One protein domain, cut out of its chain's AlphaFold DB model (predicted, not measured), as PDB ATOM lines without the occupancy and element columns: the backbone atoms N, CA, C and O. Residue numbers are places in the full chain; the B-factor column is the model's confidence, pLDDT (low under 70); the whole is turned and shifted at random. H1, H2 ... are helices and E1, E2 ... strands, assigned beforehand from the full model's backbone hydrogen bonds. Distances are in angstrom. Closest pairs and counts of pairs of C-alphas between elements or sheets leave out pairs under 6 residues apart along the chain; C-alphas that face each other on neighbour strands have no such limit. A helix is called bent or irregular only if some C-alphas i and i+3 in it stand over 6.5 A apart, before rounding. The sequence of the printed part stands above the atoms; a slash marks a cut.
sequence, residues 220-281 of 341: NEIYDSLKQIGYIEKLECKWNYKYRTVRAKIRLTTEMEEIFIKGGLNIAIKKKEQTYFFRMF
ATOM      1  N   ASN A 220     159.599 221.592 161.362       78.44
ATOM      2  CA  ASN A 220     158.961 220.773 162.387       78.44
ATOM      3  C   ASN A 220     159.744 219.474 162.622       78.44
ATOM      4  O   ASN A 220     159.957 219.086 163.762       78.44
ATOM      5  N   GLU A 221     160.257 218.849 161.555       79.19
ATOM      6  CA  GLU A 221     161.083 217.641 161.678       79.19
ATOM      7  C   GLU A 221     162.409 217.939 162.393       79.19
ATOM      8  O   GLU A 221     162.886 217.116 163.173       79.19
ATOM      9  N   ILE A 222     163.006 219.112 162.146       77.50
ATOM     10  CA  ILE A 222     164.213 219.572 162.848       77.50
ATOM     11  C   ILE A 222     163.909 219.755 164.336       77.50
ATOM     12  O   ILE A 222     164.671 219.282 165.177       77.50
ATOM     13  N   TYR A 223     162.792 220.410 164.659       78.25
ATOM     14  CA  TYR A 223     162.373 220.641 166.037       78.25
ATOM     15  C   TYR A 223     162.136 219.325 166.792       78.25
ATOM     16  O   TYR A 223     162.715 219.117 167.859       78.25
ATOM     17  N   ASP A 224     161.364 218.405 166.212       81.62
ATOM     18  CA  ASP A 224     161.047 217.112 166.827       81.62
ATOM     19  C   ASP A 224     162.295 216.241 167.023       81.62
ATOM     20  O   ASP A 224     162.437 215.565 168.043       81.62
ATOM     21  N   SER A 225     163.236 216.293 166.077       81.12
ATOM     22  CA  SER A 225     164.503 215.562 166.177       81.12
ATOM     23  C   SER A 225     165.391 216.130 167.290       81.12
ATOM     24  O   SER A 225     165.932 215.378 168.096       81.12
ATOM     25  N   LEU A 226     165.513 217.459 167.384       76.75
ATOM     26  CA  LEU A 226     166.329 218.119 168.410       76.75
ATOM     27  C   LEU A 226     165.734 217.997 169.820       76.75
ATOM     28  O   LEU A 226     166.480 218.035 170.798       76.75
ATOM     29  N   LYS A 227     164.419 217.780 169.938       80.88
ATOM     30  CA  LYS A 227     163.745 217.534 171.221       80.88
ATOM     31  C   LYS A 227     164.258 216.278 171.940       80.88
ATOM     32  O   LYS A 227     164.168 216.205 173.160       80.88
ATOM     33  N   GLN A 228     164.834 215.317 171.211       79.88
ATOM     34  CA  GLN A 228     165.463 214.120 171.793       79.88
ATOM     35  C   GLN A 228     166.679 214.459 172.663       79.88
ATOM     36  O   GLN A 228     167.000 213.718 173.585       79.88
ATOM     37  N   ILE A 229     167.353 215.574 172.373       77.06
ATOM     38  CA  ILE A 229     168.537 216.022 173.114       77.06
ATOM     39  C   ILE A 229     168.133 216.836 174.348       77.06
ATOM     40  O   ILE A 229     168.832 216.835 175.363       77.06
ATOM     41  N   GLY A 230     167.019 217.563 174.267       79.19
ATOM     42  CA  GLY A 230     166.597 218.444 175.342       79.19
ATOM     43  C   GLY A 230     165.517 219.442 174.961       79.19
ATOM     44  O   GLY A 230     164.934 219.414 173.877       79.19
ATOM     45  N   TYR A 231     165.247 220.354 175.889       79.62
ATOM     46  CA  TYR A 231     164.272 221.418 175.705       79.62
ATOM     47  C   TYR A 231     164.859 222.560 174.871       79.62
ATOM     48  O   TYR A 231     165.879 223.153 175.224       79.62
ATOM     49  N   ILE A 232     164.197 222.901 173.767       79.00
ATOM     50  CA  ILE A 232     164.646 223.944 172.841       79.00
ATOM     51  C   ILE A 232     164.082 225.293 173.298       79.00
ATOM     52  O   ILE A 232     162.881 225.531 173.202       79.00
ATOM     53  N   GLU A 233     164.950 226.200 173.750       70.81
ATOM     54  CA  GLU A 233     164.565 227.573 174.106       70.81
ATOM     55  C   GLU A 233     164.408 228.462 172.872       70.81
ATOM     56  O   GLU A 233     163.575 229.366 172.835       70.81
ATOM     57  N   LYS A 234     165.269 228.250 171.872       74.62
ATOM     58  CA  LYS A 234     165.310 229.064 170.660       74.62
ATOM     59  C   LYS A 234     165.802 228.232 169.488       74.62
ATOM     60  O   LYS A 234     166.788 227.516 169.624       74.62
ATOM     61  N   LEU A 235     165.155 228.374 168.337       78.69
ATOM     62  CA  LEU A 235     165.548 227.745 167.081       78.69
ATOM     63  C   LEU A 235     165.534 228.802 165.971       78.69
ATOM     64  O   LEU A 235     164.528 229.475 165.766       78.69
ATOM     65  N   GLU A 236     166.648 228.951 165.266       71.94
ATOM     66  CA  GLU A 236     166.782 229.802 164.087       71.94
ATOM     67  C   GLU A 236     167.209 228.946 162.895       71.94
ATOM     68  O   GLU A 236     168.297 228.369 162.889       71.94
ATOM     69  N   CYS A 237     166.370 228.899 161.865       75.19
ATOM     70  CA  CYS A 237     166.657 228.190 160.625       75.19
ATOM     71  C   CYS A 237     166.889 229.201 159.498       75.19
ATOM     72  O   CYS A 237     165.997 229.980 159.168       75.19
ATOM     73  N   LYS A 238     168.072 229.175 158.880       70.00
ATOM     74  CA  LYS A 238     168.426 230.016 157.728       70.00
ATOM     75  C   LYS A 238     168.596 229.166 156.477       70.00
ATOM     76  O   LYS A 238     169.279 228.141 156.503       70.00
ATOM     77  N   TRP A 239     167.977 229.612 155.391       58.94
ATOM     78  CA  TRP A 239     168.141 229.028 154.066       58.94
ATOM     79  C   TRP A 239     169.361 229.643 153.385       58.94
ATOM     80  O   TRP A 239     169.426 230.859 153.230       58.94
ATOM     81  N   ASN A 240     170.306 228.798 152.978       61.47
ATOM     82  CA  ASN A 240     171.379 229.152 152.054       61.47
ATOM     83  C   ASN A 240     171.144 228.399 150.736       61.47
ATOM     84  O   ASN A 240     170.350 227.462 150.698       61.47
ATOM     85  N   TYR A 241     171.861 228.777 149.676       53.47
ATOM     86  CA  TYR A 241     171.673 228.232 148.324       53.47
ATOM     87  C   TYR A 241     171.533 226.696 148.274       53.47
ATOM     88  O   TYR A 241     170.552 226.189 147.740       53.47
ATOM     89  N   LYS A 242     172.478 225.959 148.881       52.12
ATOM     90  CA  LYS A 242     172.507 224.480 148.882       52.12
ATOM     91  C   LYS A 242     172.213 223.836 150.243       52.12
ATOM     92  O   LYS A 242     171.923 222.646 150.317       52.12
ATOM     93  N   TYR A 243     172.308 224.594 151.333       63.16
ATOM     94  CA  TYR A 243     172.258 224.045 152.689       63.16
ATOM     95  C   TYR A 243     171.332 224.846 153.583       63.16
ATOM     96  O   TYR A 243     171.107 226.040 153.384       63.16
ATOM     97  N   ARG A 244     170.869 224.193 154.642       64.69
ATOM     98  CA  ARG A 244     170.108 224.839 155.696       64.69
ATOM     99  C   ARG A 244     170.952 224.937 156.954       64.69
ATOM    100  O   ARG A 244     171.424 223.928 157.461       64.69
ATOM    101  N   THR A 245     171.132 226.153 157.457       69.69
ATOM    102  CA  THR A 245     171.837 226.377 158.723       69.69
ATOM    103  C   THR A 245     170.820 226.439 159.848       69.69
ATOM    104  O   THR A 245     169.896 227.250 159.799       69.69
ATOM    105  N   VAL A 246     171.004 225.611 160.872       74.88
ATOM    106  CA  VAL A 246     170.163 225.601 162.069       74.88
ATOM    107  C   VAL A 246     171.009 226.044 163.254       74.88
ATOM    108  O   VAL A 246     172.066 225.474 163.513       74.88
ATOM    109  N   ARG A 247     170.556 227.070 163.972       74.56
ATOM    110  CA  ARG A 247     171.128 227.489 165.253       74.56
ATOM    111  C   ARG A 247     170.078 227.292 166.331       74.56
ATOM    112  O   ARG A 247     169.021 227.912 166.276       74.56
ATOM    113  N   ALA A 248     170.370 226.436 167.300       73.88
ATOM    114  CA  ALA A 248     169.464 226.138 168.397       73.88
ATOM    115  C   ALA A 248     170.120 226.471 169.738       73.88
ATOM    116  O   ALA A 248     171.307 226.221 169.932       73.88
ATOM    117  N   LYS A 249     169.335 227.012 170.670       73.25
ATOM    118  CA  LYS A 249     169.682 227.085 172.088       73.25
ATOM    119  C   LYS A 249     168.869 226.019 172.809       73.25
ATOM    120  O   LYS A 249     167.641 226.106 172.840       73.25
ATOM    121  N   ILE A 250     169.554 225.008 173.329       78.81
ATOM    122  CA  ILE A 250     168.945 223.805 173.902       78.81
ATOM    123  C   ILE A 250     169.404 223.680 175.354       78.81
ATOM    124  O   ILE A 250     170.594 223.811 175.636       78.81
ATOM    125  N   ARG A 251     168.465 223.427 176.266       78.06
ATOM    126  CA  ARG A 251     168.759 222.899 177.601       78.06
ATOM    127  C   ARG A 251     168.756 221.383 177.510       78.06
ATOM    128  O   ARG A 251     167.723 220.811 177.167       78.06
ATOM    129  N   LEU A 252     169.900 220.765 177.769       80.75
ATOM    130  CA  LEU A 252     170.057 219.315 177.690       80.75
ATOM    131  C   LEU A 252     169.172 218.610 178.727       80.75
ATOM    132  O   LEU A 252     168.854 219.179 179.772       80.75
ATOM    133  N   THR A 253     168.759 217.379 178.426       83.69
ATOM    134  CA  THR A 253     168.224 216.474 179.451       83.69
ATOM    135  C   THR A 253     169.344 216.016 180.384       83.69
ATOM    136  O   THR A 253     170.512 216.016 179.996       83.69
ATOM    137  N   THR A 254     168.995 215.566 181.590       82.94
ATOM    138  CA  THR A 254     169.966 215.056 182.574       82.94
ATOM    139  C   THR A 254     170.823 213.920 182.002       82.94
ATOM    140  O   THR A 254     172.029 213.895 182.207       82.94
ATOM    141  N   GLU A 255     170.234 213.033 181.195       79.81
ATOM    142  CA  GLU A 255     170.952 211.933 180.532       79.81
ATOM    143  C   GLU A 255     172.007 212.437 179.533       79.81
ATOM    144  O   GLU A 255     173.148 211.974 179.531       79.81
ATOM    145  N   MET A 256     171.647 213.412 178.693       73.50
ATOM    146  CA  MET A 256     172.565 213.988 177.704       73.50
ATOM    147  C   MET A 256     173.636 214.858 178.363       73.50
ATOM    148  O   MET A 256     174.774 214.895 177.900       73.50
ATOM    149  N   GLU A 257     173.291 215.534 179.456       77.88
ATOM    150  CA  GLU A 257     174.228 216.302 180.271       77.88
ATOM    151  C   GLU A 257     175.264 215.391 180.940       77.88
ATOM    152  O   GLU A 257     176.457 215.683 180.893       77.88
ATOM    153  N   GLU A 258     174.854 214.235 181.467       76.69
ATOM    154  CA  GLU A 258     175.792 213.238 181.986       76.69
ATOM    155  C   GLU A 258     176.735 212.698 180.908       76.69
ATOM    156  O   GLU A 258     177.929 212.543 181.166       76.69
ATOM    157  N   ILE A 259     176.221 212.406 179.706       71.88
ATOM    158  CA  ILE A 259     177.045 211.963 178.572       71.88
ATOM    159  C   ILE A 259     178.069 213.045 178.227       71.88
ATOM    160  O   ILE A 259     179.248 212.737 178.057       71.88
ATOM    161  N   PHE A 260     177.642 214.305 178.189       71.00
ATOM    162  CA  PHE A 260     178.516 215.436 177.913       71.00
ATOM    163  C   PHE A 260     179.607 215.605 178.984       71.00
ATOM    164  O   PHE A 260     180.783 215.717 178.642       71.00
ATOM    165  N   ILE A 261     179.255 215.545 180.275       72.25
ATOM    166  CA  ILE A 261     180.209 215.646 181.399       72.25
ATOM    167  C   ILE A 261     181.207 214.480 181.389       72.25
ATOM    168  O   ILE A 261     182.392 214.677 181.652       72.25
ATOM    169  N   LYS A 262     180.756 213.271 181.033       68.31
ATOM    170  CA  LYS A 262     181.613 212.084 180.862       68.31
ATOM    171  C   LYS A 262     182.530 212.176 179.627       68.31
ATOM    172  O   LYS A 262     183.301 211.253 179.386       68.31
ATOM    173  N   GLY A 263     182.466 213.264 178.852       57.94
ATOM    174  CA  GLY A 263     183.280 213.477 177.652       57.94
ATOM    175  C   GLY A 263     182.745 212.767 176.407       57.94
ATOM    176  O   GLY A 263     183.475 212.580 175.435       57.94
ATOM    177  N   GLY A 264     181.479 212.350 176.418       59.31
ATOM    178  CA  GLY A 264     180.803 211.767 175.267       59.31
ATOM    179  C   GLY A 264     180.545 212.821 174.195       59.31
ATOM    180  O   GLY A 264     179.693 213.689 174.352       59.31
ATOM    181  N   LEU A 265     181.288 212.740 173.091       60.16
ATOM    182  CA  LEU A 265     181.242 213.743 172.023       60.16
ATOM    183  C   LEU A 265     180.268 213.383 170.903       60.16
ATOM    184  O   LEU A 265     179.824 214.272 170.193       60.16
ATOM    185  N   ASN A 266     179.929 212.106 170.721       65.00
ATOM    186  CA  ASN A 266     179.047 211.661 169.642       65.00
ATOM    187  C   ASN A 266     177.609 211.492 170.153       65.00
ATOM    188  O   ASN A 266     177.355 210.646 171.008       65.00
ATOM    189  N   ILE A 267     176.667 212.240 169.581       67.62
ATOM    190  CA  ILE A 267     175.227 212.045 169.769       67.62
ATOM    191  C   ILE A 267     174.654 211.347 168.541       67.62
ATOM    192  O   ILE A 267     174.950 211.721 167.409       67.62
ATOM    193  N   ALA A 268     173.756 210.394 168.756       69.75
ATOM    194  CA  ALA A 268     172.888 209.879 167.710       69.75
ATOM    195  C   ALA A 268     171.485 210.489 167.855       69.75
ATOM    196  O   ALA A 268     170.851 210.337 168.896       69.75
ATOM    197  N   ILE A 269     170.991 211.153 166.812       72.06
ATOM    198  CA  ILE A 269     169.607 211.629 166.713       72.06
ATOM    199  C   ILE A 269     168.884 210.768 165.690       72.06
ATOM    200  O   ILE A 269     169.341 210.618 164.556       72.06
ATOM    201  N   LYS A 270     167.729 210.221 166.058       74.19
ATOM    202  CA  LYS A 270     166.921 209.423 165.133       74.19
ATOM    203  C   LYS A 270     165.883 210.303 164.455       74.19
ATOM    204  O   LYS A 270     165.118 210.993 165.120       74.19
ATOM    205  N   LYS A 271     165.805 210.242 163.131       75.19
ATOM    206  CA  LYS A 271     164.716 210.825 162.347       75.19
ATOM    207  C   LYS A 271     164.027 209.692 161.606       75.19
ATOM    208  O   LYS A 271     164.582 209.140 160.657       75.19
ATOM    209  N   LYS A 272     162.793 209.385 162.013       74.62
ATOM    210  CA  LYS A 272     162.041 208.232 161.496       74.62
ATOM    211  C   LYS A 272     162.901 206.966 161.654       74.62
ATOM    212  O   LYS A 272     163.258 206.627 162.777       74.62
ATOM    213  N   GLU A 273     163.292 206.330 160.556       74.06
ATOM    214  CA  GLU A 273     164.131 205.122 160.542       74.06
ATOM    215  C   GLU A 273     165.633 205.415 160.403       74.06
ATOM    216  O   GLU A 273     166.465 204.528 160.588       74.06
ATOM    217  N   GLN A 274     166.013 206.659 160.098       70.44
ATOM    218  CA  GLN A 274     167.400 207.021 159.833       70.44
ATOM    219  C   GLN A 274     168.059 207.617 161.078       70.44
ATOM    220  O   GLN A 274     167.522 208.517 161.725       70.44
ATOM    221  N   THR A 275     169.249 207.120 161.415       71.44
ATOM    222  CA  THR A 275     170.041 207.633 162.541       71.44
ATOM    223  C   THR A 275     171.102 208.593 162.021       71.44
ATOM    224  O   THR A 275     171.905 208.237 161.161       71.44
ATOM    225  N   TYR A 276     171.092 209.812 162.543       66.94
ATOM    226  CA  TYR A 276     172.042 210.869 162.230       66.94
ATOM    227  C   TYR A 276     173.013 211.041 163.391       66.94
ATOM    228  O   TYR A 276     172.602 211.086 164.547       66.94
ATOM    229  N   PHE A 277     174.300 211.156 163.083       65.94
ATOM    230  CA  PHE A 277     175.347 211.308 164.087       65.94
ATOM    231  C   PHE A 277     175.815 212.761 164.136       65.94
ATOM    232  O   PHE A 277     176.227 213.326 163.123       65.94
ATOM    233  N   PHE A 278     175.747 213.354 165.320       67.25
ATOM    234  CA  PHE A 278     176.167 214.715 165.620       67.25
ATOM    235  C   PHE A 278     177.319 214.695 166.613       67.25
ATOM    236  O   PHE A 278     177.479 213.742 167.374       67.25
ATOM    237  N   ARG A 279     178.117 215.763 166.613       67.06
ATOM    238  CA  ARG A 279     179.223 215.943 167.551       67.06
ATOM    239  C   ARG A 279     178.952 217.126 168.472       67.06
ATOM    240  O   ARG A 279     178.521 218.177 167.998       67.06
ATOM    241  N   MET A 280     179.188 216.947 169.766       67.50
ATOM    242  CA  MET A 280     179.104 217.992 170.786       67.50
ATOM    243  C   MET A 280     180.488 218.527 171.098       67.50
ATOM    244  O   MET A 280     181.439 217.761 171.178       67.50
ATOM    245  N   PHE A 281     180.573 219.826 171.361       67.69
ATOM    246  CA  PHE A 281     181.781 220.475 171.854       67.69
ATOM    247  C   PHE A 281     181.426 221.410 172.994       67.69
ATOM    248  O   PHE A 281     180.334 221.981 173.011       67.69
TER     249      PHE A 281
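Overview. This is residues 220 to 281 of the 341 residues of an uncharacterized protein of Rhizophagus irregularis (UniProt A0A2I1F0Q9). A long, sharply bent two-stranded hairpin, E1 and E2, and a shorter hairpin, E3 and E4, stand as two separate ribbons, with the short helix H1 set between them and reaching E1 and E3. The second helix, H2, sits at the end of the long hairpin where E1 begins and E2 ends, while the tip at the other end, residues 239 to 244, sticks out free. The printed part has 62 residues, with two named helices and four named strands in the order H1, E1, E2, H2, E3, E4; its class is mixed, helices and strands, and each sheet is one antiparallel pair. It is only just compact, close to loose, with a radius of gyration of the C-alphas of 12.3 A and spans of 38 by 26 by 20 A.

Along the chain. E1, residues 230 to 239, measures 23.8 A from C-alpha 230 at (166.597, 218.444, 175.342) to C-alpha 239, and bends by 76 degrees at residue 233. E2, residues 244 to 252, measures 22.7 A and bends by 56 degrees at residue 249. H1, residues 220 to 226, begins with C-alpha 220 at (158.961, 220.773, 162.387) and is 9.9 A long. H2, residues 254 to 261, is 10.3 A long. E3, residues 266 to 271, is 16.1 A long, and E4, residues 274 to 279, is 16.7 A long and ends with C-alpha 279 at (179.223, 215.943, 167.551).

Arrangement. E1 and E2 form a hairpin, antiparallel at 169 degrees, with N 231 and O 251 at 2.8 A and N 247 and O 236 at 2.8 A, both within hydrogen-bond range. H1 and E1 have 3 pairs of C-alphas within 8 A, the closest being those of Leu 226 and Ile 232, 7.5 A apart. H1 and E3 have 5 such pairs, the closest being the C-alphas of Ser 225 and Lys 271 at 6.1 A. E3 and E4 form the second hairpin, antiparallel at 150 degrees, with N 269 and O 276 within range at 2.8 A. E1 and E2 are each apart from E3 and E4. The closest C-alphas of E1 and H2 are those of Gly 230 and Met 256, 7.8 A apart. H2 and E3 are near each other, with 5 pairs of C-alphas within 10 A; H1 and H2 are apart. In H1 and H2 every O i to N i+4 pair is within hydrogen-bond range.

Size, cuts and confidence. The two C-alphas farthest apart are those of Tyr 241 and Lys 262, at 37.7 A. The printed part has no cut, and its five links between named elements are tight. The mean pLDDT of the printed part is 72.3, with values under 70 at residues 239 to 245, 262 to 268 and 276 to 281.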